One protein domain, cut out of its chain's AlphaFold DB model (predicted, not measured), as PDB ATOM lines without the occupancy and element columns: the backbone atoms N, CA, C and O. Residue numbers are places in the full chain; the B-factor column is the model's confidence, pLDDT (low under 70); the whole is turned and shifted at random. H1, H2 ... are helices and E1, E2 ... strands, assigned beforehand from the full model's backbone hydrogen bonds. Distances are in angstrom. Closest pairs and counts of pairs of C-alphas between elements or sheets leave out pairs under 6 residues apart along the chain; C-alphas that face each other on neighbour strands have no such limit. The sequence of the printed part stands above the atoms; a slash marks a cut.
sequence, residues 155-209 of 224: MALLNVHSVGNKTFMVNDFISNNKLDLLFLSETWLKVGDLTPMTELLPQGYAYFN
ATOM      1  N   MET A 155      29.904  20.218  98.226       89.94
ATOM      2  CA  MET A 155      30.372  19.867  96.888       89.94
ATOM      3  C   MET A 155      29.590  18.685  96.307       89.94
ATOM      4  O   MET A 155      29.255  17.738  97.021       89.94
ATOM      5  N   ALA A 156      29.349  18.704  94.997       88.88
ATOM      6  CA  ALA A 156      28.731  17.593  94.279       88.88
ATOM      7  C   ALA A 156      29.450  17.296  92.957       88.88
ATOM      8  O   ALA A 156      29.971  18.192  92.300       88.88
ATOM      9  N   LEU A 157      29.449  16.024  92.550       91.81
ATOM     10  CA  LEU A 157      29.908  15.571  91.237       91.81
ATOM     11  C   LEU A 157      28.736  14.908  90.516       91.81
ATOM     12  O   LEU A 157      28.180  13.923  91.005       91.81
ATOM     13  N   LEU A 158      28.383  15.427  89.344       90.19
ATOM     14  CA  LEU A 158      27.273  14.939  88.537       90.19
ATOM     15  C   LEU A 158      27.756  14.563  87.136       90.19
ATOM     16  O   LEU A 158      28.389  15.346  86.432       90.19
ATOM     17  N   ASN A 159      27.427  13.345  86.715       92.44
ATOM     18  CA  ASN A 159      27.557  12.941  85.321       92.44
ATOM     19  C   ASN A 159      26.261  13.287  84.587       92.44
ATOM     20  O   ASN A 159      25.217  12.683  84.841       92.44
ATOM     21  N   VAL A 160      26.316  14.296  83.718       86.94
ATOM     22  CA  VAL A 160      25.110  14.870  83.111       86.94
ATOM     23  C   VAL A 160      24.752  14.173  81.802       86.94
ATOM     24  O   VAL A 160      23.595  14.251  81.398       86.94
ATOM     25  N   HIS A 161      25.669  13.431  81.167       84.00
ATOM     26  CA  HIS A 161      25.454  12.791  79.861       84.00
ATOM     27  C   HIS A 161      24.727  13.737  78.874       84.00
ATOM     28  O   HIS A 161      23.580  13.481  78.493       84.00
ATOM     29  N   SER A 162      25.387  14.841  78.511       86.25
ATOM     30  CA  SER A 162      24.865  16.014  77.781       86.25
ATOM     31  C   SER A 162      24.068  17.014  78.625       86.25
ATOM     32  O   SER A 162      22.987  16.711  79.133       86.25
ATOM     33  N   VAL A 163      24.609  18.233  78.735       87.00
ATOM     34  CA  VAL A 163      24.034  19.341  79.521       87.00
ATOM     35  C   VAL A 163      22.896  20.053  78.790       87.00
ATOM     36  O   VAL A 163      21.978  20.520  79.455       87.00
ATOM     37  N   GLY A 164      22.903  20.094  77.452       85.19
ATOM     38  CA  GLY A 164      22.035  20.991  76.671       85.19
ATOM     39  C   GLY A 164      20.540  20.918  77.006       85.19
ATOM     40  O   GLY A 164      19.887  21.944  77.096       85.19
ATOM     41  N   ASN A 165      20.011  19.725  77.290       87.56
ATOM     42  CA  ASN A 165      18.584  19.544  77.609       87.56
ATOM     43  C   ASN A 165      18.298  19.452  79.119       87.56
ATOM     44  O   ASN A 165      17.196  19.081  79.521       87.56
ATOM     45  N   LYS A 166      19.306  19.670  79.966       89.50
ATOM     46  CA  LYS A 166      19.245  19.411  81.414       89.50
ATOM     47  C   LYS A 166      19.666  20.618  82.248       89.50
ATOM     48  O   LYS A 166      19.755  20.487  83.466       89.50
ATOM     49  N   THR A 167      19.899  21.766  81.615       91.12
ATOM     50  CA  THR A 167      20.323  23.021  82.254       91.12
ATOM     51  C   THR A 167      19.408  23.390  83.419       91.12
ATOM     52  O   THR A 167      19.888  23.550  84.537       91.12
ATOM     53  N   PHE A 168      18.092  23.363  83.197       90.25
ATOM     54  CA  PHE A 168      17.084  23.660  84.218       90.25
ATOM     55  C   PHE A 168      17.149  22.721  85.434       90.25
ATOM     56  O   PHE A 168      17.195  23.173  86.572       90.25
ATOM     57  N   MET A 169      17.239  21.404  85.209       89.38
ATOM     58  CA  MET A 169      17.315  20.430  86.308       89.38
ATOM     59  C   MET A 169      18.590  20.585  87.139       89.38
ATOM     60  O   MET A 169      18.577  20.337  88.343       89.38
ATOM     61  N   VAL A 170      19.703  20.957  86.501       89.88
ATOM     62  CA  VAL A 170      20.961  21.191  87.214       89.88
ATOM     63  C   VAL A 170      20.907  22.507  87.990       89.88
ATOM     64  O   VAL A 170      21.360  22.539  89.131       89.88
ATOM     65  N   ASN A 171      20.296  23.551  87.431       90.81
ATOM     66  CA  ASN A 171      20.087  24.823  88.122       90.81
ATOM     67  C   ASN A 171      19.230  24.644  89.391       90.81
ATOM     68  O   ASN A 171      19.641  25.033  90.489       90.81
ATOM     69  N   ASP A 172      18.103  23.938  89.276       91.06
ATOM     70  CA  ASP A 172      17.261  23.584  90.424       91.06
ATOM     71  C   ASP A 172      18.042  22.776  91.464       91.06
ATOM     72  O   ASP A 172      17.881  22.964  92.669       91.06
ATOM     73  N   PHE A 173      18.919  21.873  91.020       90.06
ATOM     74  CA  PHE A 173      19.747  21.077  91.918       90.06
ATOM     75  C   PHE A 173      20.767  21.923  92.696       90.06
ATOM     76  O   PHE A 173      20.970  21.667  93.885       90.06
ATOM     77  N   ILE A 174      21.372  22.930  92.058       89.50
ATOM     78  CA  ILE A 174      22.275  23.889  92.716       89.50
ATOM     79  C   ILE A 174      21.495  24.707  93.747       89.50
ATOM     80  O   ILE A 174      21.887  24.769  94.913       89.50
ATOM     81  N   SER A 175      20.354  25.265  93.338       88.94
ATOM     82  CA  SER A 175      19.532  26.148  94.168       88.94
ATOM     83  C   SER A 175      18.931  25.427  95.380       88.94
ATOM     84  O   SER A 175      18.959  25.950  96.493       88.94
ATOM     85  N   ASN A 176      18.441  24.198  95.194       90.19
ATOM     86  CA  ASN A 176      17.806  23.422  96.261       90.19
ATOM     87  C   ASN A 176      18.794  22.948  97.331       90.19
ATOM     88  O   ASN A 176      18.431  22.877  98.504       90.19
ATOM     89  N   ASN A 177      20.027  22.614  96.941       86.00
ATOM     90  CA  ASN A 177      21.027  22.107  97.880       86.00
ATOM     91  C   ASN A 177      21.975  23.196  98.398       86.00
ATOM     92  O   ASN A 177      22.664  22.937  99.373       86.00
ATOM     93  N   LYS A 178      21.986  24.405  97.811       86.81
ATOM     94  CA  LYS A 178      22.931  25.487  98.150       86.81
ATOM     95  C   LYS A 178      24.385  24.996  98.082       86.81
ATOM     96  O   LYS A 178      25.117  25.046  99.064       86.81
ATOM     97  N   LEU A 179      24.756  24.443  96.927       85.94
ATOM     98  CA  LEU A 179      26.091  23.881  96.699       85.94
ATOM     99  C   LEU A 179      27.118  24.990  96.495       85.94
ATOM    100  O   LEU A 179      26.880  25.874  95.686       85.94
ATOM    101  N   ASP A 180      28.288  24.873  97.113       88.12
ATOM    102  CA  ASP A 180      29.410  25.788  96.884       88.12
ATOM    103  C   ASP A 180      30.192  25.413  95.617       88.12
ATOM    104  O   ASP A 180      30.643  26.281  94.873       88.12
ATOM    105  N   LEU A 181      30.338  24.109  95.339       89.94
ATOM    106  CA  LEU A 181      31.000  23.602  94.133       89.94
ATOM    107  C   LEU A 181      30.219  22.469  93.468       89.94
ATOM    108  O   LEU A 181      29.824  21.488  94.101       89.94
ATOM    109  N   LEU A 182      30.092  22.553  92.146       90.62
ATOM    110  CA  LEU A 182      29.508  21.502  91.324       90.62
ATOM    111  C   LEU A 182      30.467  21.103  90.203       90.62
ATOM    112  O   LEU A 182      30.784  21.889  89.314       90.62
ATOM    113  N   PHE A 183      30.874  19.840  90.211       91.25
ATOM    114  CA  PHE A 183      31.655  19.238  89.143       91.25
ATOM    115  C   PHE A 183      30.721  18.531  88.168       91.25
ATOM    116  O   PHE A 183      29.991  17.611  88.542       91.25
ATOM    117  N   LEU A 184      30.759  18.934  86.900       90.31
ATOM    118  CA  LEU A 184      29.993  18.292  85.838       90.31
ATOM    119  C   LEU A 184      30.920  17.468  84.951       90.31
ATOM    120  O   LEU A 184      31.914  17.963  84.425       90.31
ATOM    121  N   SER A 185      30.572  16.200  84.767       90.31
ATOM    122  CA  SER A 185      31.253  15.295  83.844       90.31
ATOM    123  C   SER A 185      30.334  14.915  82.689       90.31
ATOM    124  O   SER A 185      29.107  14.984  82.800       90.31
ATOM    125  N   GLU A 186      30.948  14.556  81.560       89.25
ATOM    126  CA  GLU A 186      30.250  14.242  80.312       89.25
ATOM    127  C   GLU A 186      29.220  15.316  79.933       89.25
ATOM    128  O   GLU A 186      28.027  15.058  79.759       89.25
ATOM    129  N   THR A 187      29.689  16.551  79.780       86.50
ATOM    130  CA  THR A 187      28.832  17.668  79.368       86.50
ATOM    131  C   THR A 187      28.468  17.625  77.881       86.50
ATOM    132  O   THR A 187      27.446  18.188  77.502       86.50
ATOM    133  N   TRP A 188      29.263  16.918  77.060       86.94
ATOM    134  CA  TRP A 188      29.114  16.781  75.597       86.94
ATOM    135  C   TRP A 188      28.950  18.128  74.866       86.94
ATOM    136  O   TRP A 188      28.340  18.189  73.801       86.94
ATOM    137  N   LEU A 189      29.510  19.205  75.426       85.06
ATOM    138  CA  LEU A 189      29.508  20.520  74.793       85.06
ATOM    139  C   LEU A 189      30.513  20.585  73.650       85.06
ATOM    140  O   LEU A 189      31.603  20.007  73.722       85.06
ATOM    141  N   LYS A 190      30.144  21.322  72.601       83.19
ATOM    142  CA  LYS A 190      31.059  21.670  71.516       83.19
ATOM    143  C   LYS A 190      31.954  22.829  71.955       83.19
ATOM    144  O   LYS A 190      31.582  23.640  72.798       83.19
ATOM    145  N   VAL A 191      33.145  22.909  71.368       81.06
ATOM    146  CA  VAL A 191      34.043  24.053  71.576       81.06
ATOM    147  C   VAL A 191      33.343  25.317  71.062       81.06
ATOM    148  O   VAL A 191      32.898  25.337  69.917       81.06
ATOM    149  N   GLY A 192      33.215  26.334  71.917       80.12
ATOM    150  CA  GLY A 192      32.510  27.590  71.621       80.12
ATOM    151  C   GLY A 192      31.017  27.603  71.969       80.12
ATOM    152  O   GLY A 192      30.401  28.662  71.921       80.12
ATOM    153  N   ASP A 193      30.436  26.467  72.359       82.25
ATOM    154  CA  ASP A 193      29.024  26.382  72.741       82.25
ATOM    155  C   ASP A 193      28.868  26.613  74.253       82.25
ATOM    156  O   ASP A 193      29.042  25.700  75.067       82.25
ATOM    157  N   LEU A 194      28.631  27.875  74.628       83.50
ATOM    158  CA  LEU A 194      28.551  28.340  76.022       83.50
ATOM    159  C   LEU A 194      27.123  28.683  76.475       83.50
ATOM    160  O   LEU A 194      26.893  28.858  77.671       83.50
ATOM    161  N   THR A 195      26.156  28.723  75.556       85.62
ATOM    162  CA  THR A 195      24.737  28.991  75.848       85.62
ATOM    163  C   THR A 195      24.144  28.084  76.937       85.62
ATOM    164  O   THR A 195      23.523  28.609  77.864       85.62
ATOM    165  N   PRO A 196      24.383  26.756  76.961       84.69
ATOM    166  CA  PRO A 196      23.836  25.927  78.031       84.69
ATOM    167  C   PRO A 196      24.510  26.174  79.388       84.69
ATOM    168  O   PRO A 196      23.921  25.867  80.419       84.69
ATOM    169  N   MET A 197      25.728  26.727  79.421       85.50
ATOM    170  CA  MET A 197      26.390  27.080  80.682       85.50
ATOM    171  C   MET A 197      25.794  28.352  81.280       85.50
ATOM    172  O   MET A 197      25.583  28.404  82.487       85.50
ATOM    173  N   THR A 198      25.436  29.334  80.448       85.75
ATOM    174  CA  THR A 198      24.757  30.550  80.922       85.75
ATOM    175  C   THR A 198      23.357  30.278  81.471       85.75
ATOM    176  O   THR A 198      22.944  30.938  82.414       85.75
ATOM    177  N   GLU A 199      22.639  29.287  80.934       87.75
ATOM    178  CA  GLU A 199      21.309  28.900  81.434       87.75
ATOM    179  C   GLU A 199      21.358  28.025  82.699       87.75
ATOM    180  O   GLU A 199      20.422  28.010  83.500       87.75
ATOM    181  N   LEU A 200      22.435  27.252  82.863       88.31
ATOM    182  CA  LEU A 200      22.601  26.315  83.973       88.31
ATOM    183  C   LEU A 200      22.963  27.015  85.286       88.31
ATOM    184  O   LEU A 200      22.656  26.487  86.355       88.31
ATOM    185  N   LEU A 201      23.645  28.158  85.215       87.06
ATOM    186  CA  LEU A 201      24.193  28.830  86.388       87.06
ATOM    187  C   LEU A 201      23.165  29.781  87.014       87.06
ATOM    188  O   LEU A 201      22.698  30.705  86.345       87.06
ATOM    189  N   PRO A 202      22.848  29.614  88.309       84.38
ATOM    190  CA  PRO A 202      22.142  30.640  89.056       84.38
ATOM    191  C   PRO A 202      23.021  31.886  89.251       84.38
ATOM    192  O   PRO A 202      24.247  31.851  89.116       84.38
ATOM    193  N   GLN A 203      22.388  33.013  89.582       83.19
ATOM    194  CA  GLN A 203      23.089  34.280  89.810       83.19
ATOM    195  C   GLN A 203      24.152  34.139  90.911       83.19
ATOM    196  O   GLN A 203      23.888  33.569  91.969       83.19
ATOM    197  N   GLY A 204      25.352  34.672  90.661       85.44
ATOM    198  CA  GLY A 204      26.475  34.643  91.607       85.44
ATOM    199  C   GLY A 204      27.422  33.447  91.467       85.44
ATOM    200  O   GLY A 204      28.432  33.409  92.165       85.44
ATOM    201  N   TYR A 205      27.152  32.509  90.553       88.38
ATOM    202  CA  TYR A 205      28.045  31.383  90.278       88.38
ATOM    203  C   TYR A 205      28.931  31.645  89.060       88.38
ATOM    204  O   TYR A 205      28.476  32.132  88.026       88.38
ATOM    205  N   ALA A 206      30.203  31.267  89.177       89.81
ATOM    206  CA  ALA A 206      31.149  31.237  88.070       89.81
ATOM    207  C   ALA A 206      31.308  29.804  87.547       89.81
ATOM    208  O   ALA A 206      31.126  28.835  88.287       89.81
ATOM    209  N   TYR A 207      31.682  29.663  86.276       89.81
ATOM    210  CA  TYR A 207      31.967  28.364  85.678       89.81
ATOM    211  C   TYR A 207      33.339  28.334  85.026       89.81
ATOM    212  O   TYR A 207      33.833  29.330  84.506       89.81
ATOM    213  N   PHE A 208      33.915  27.139  85.014       88.81
ATOM    214  CA  PHE A 208      35.113  26.818  84.264       88.81
ATOM    215  C   PHE A 208      34.809  25.599  83.394       88.81
ATOM    216  O   PHE A 208      34.359  24.568  83.897       88.81
ATOM    217  N   ASN A 209      35.016  25.718  82.083       87.94
ATOM    218  CA  ASN A 209      34.730  24.651  81.129       87.94
ATOM    219  C   ASN A 209      35.972  24.327  80.299       87.94
ATOM    220  O   ASN A 209      36.545  25.198  79.656       87.94
TER     221      ASN A 209
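What this domain is: This is residues 155 to 209 of the 224 residues of an uncharacterized protein of Anabarilius grahami (UniProt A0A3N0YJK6). Two short parallel strands, E1 and E2, lie side by side as a small ribbon; H1 runs back past one face of it, and the shorter H2, running the same way as H1 at a shallow tilt, meets the beginning of H1 with its last part, near Thr 167 and Leu 200. After H2, residues 201 to 209 loop out and fold back, with no named element in them. The printed part has 55 residues, with the named elements E1, H1, E2 and H2 in that order along the chain, and the sheet's order is E1, E2, parallel. The class is mixed, helices and strands, though under half of the residues are in named elements. The whole is compact and rounded, with a radius of gyration of the C-alphas of 10.3 A and spans of 28 by 21 by 18 A.

Where its parts are: Begin with the sheet: find C-alpha 155 at (30.372, 19.867, 96.888), from which E1, residues 155 to 159, runs 13.8 A to C-alpha 159. Its partner E2, residues 181 to 185, runs 13.2 A from C-alpha 181 at (31.000, 23.602, 94.133). Between them in the chain is H1, residues 167 to 177, 15.7 A long. The last named element is H2, residues 195 to 200, 8.8 A long; look for its end at C-alpha 200, (22.601, 26.315, 83.973).

How they stand to each other: Look first at E1 and E2, parallel neighbours whose directions stand at 16 degrees. C-alphas 157 and 183 face each other at 4.6 A, and within hydrogen-bond range you find N 158 and O 183 at 2.8 A and N 183 and O 156 at 2.8 A. E1, H1 and E2 form a strand-helix-strand unit, two parallel neighbour strands with a helix between them in the chain, and its crossover is right-handed. E1 and H1 are near each other, with 6 pairs of C-alphas within 10 A. The closest C-alphas of H1 and E2 are those of Ile 174 and Leu 182, 7.7 A apart. Farther out, H1 and H2 touch, and the closest C-alphas are those of Thr 167 and Leu 200, at 4.4 A. They run the same way at a shallow tilt of 27 degrees. E1 and H2 are apart. In H1 and H2 every O i to N i+4 pair is within hydrogen-bond range.

The domain as a whole: The two C-alphas farthest apart are those of Asn 176 and Val 191, at 29.6 A. The printed part has no cut. The link from H1 to E2 is tight, with 3 residues; those from E1 to H1, with 7, and from E2 to H2, with 9, are short. The mean pLDDT of the printed part is 87.6, and no printed residue is under 70.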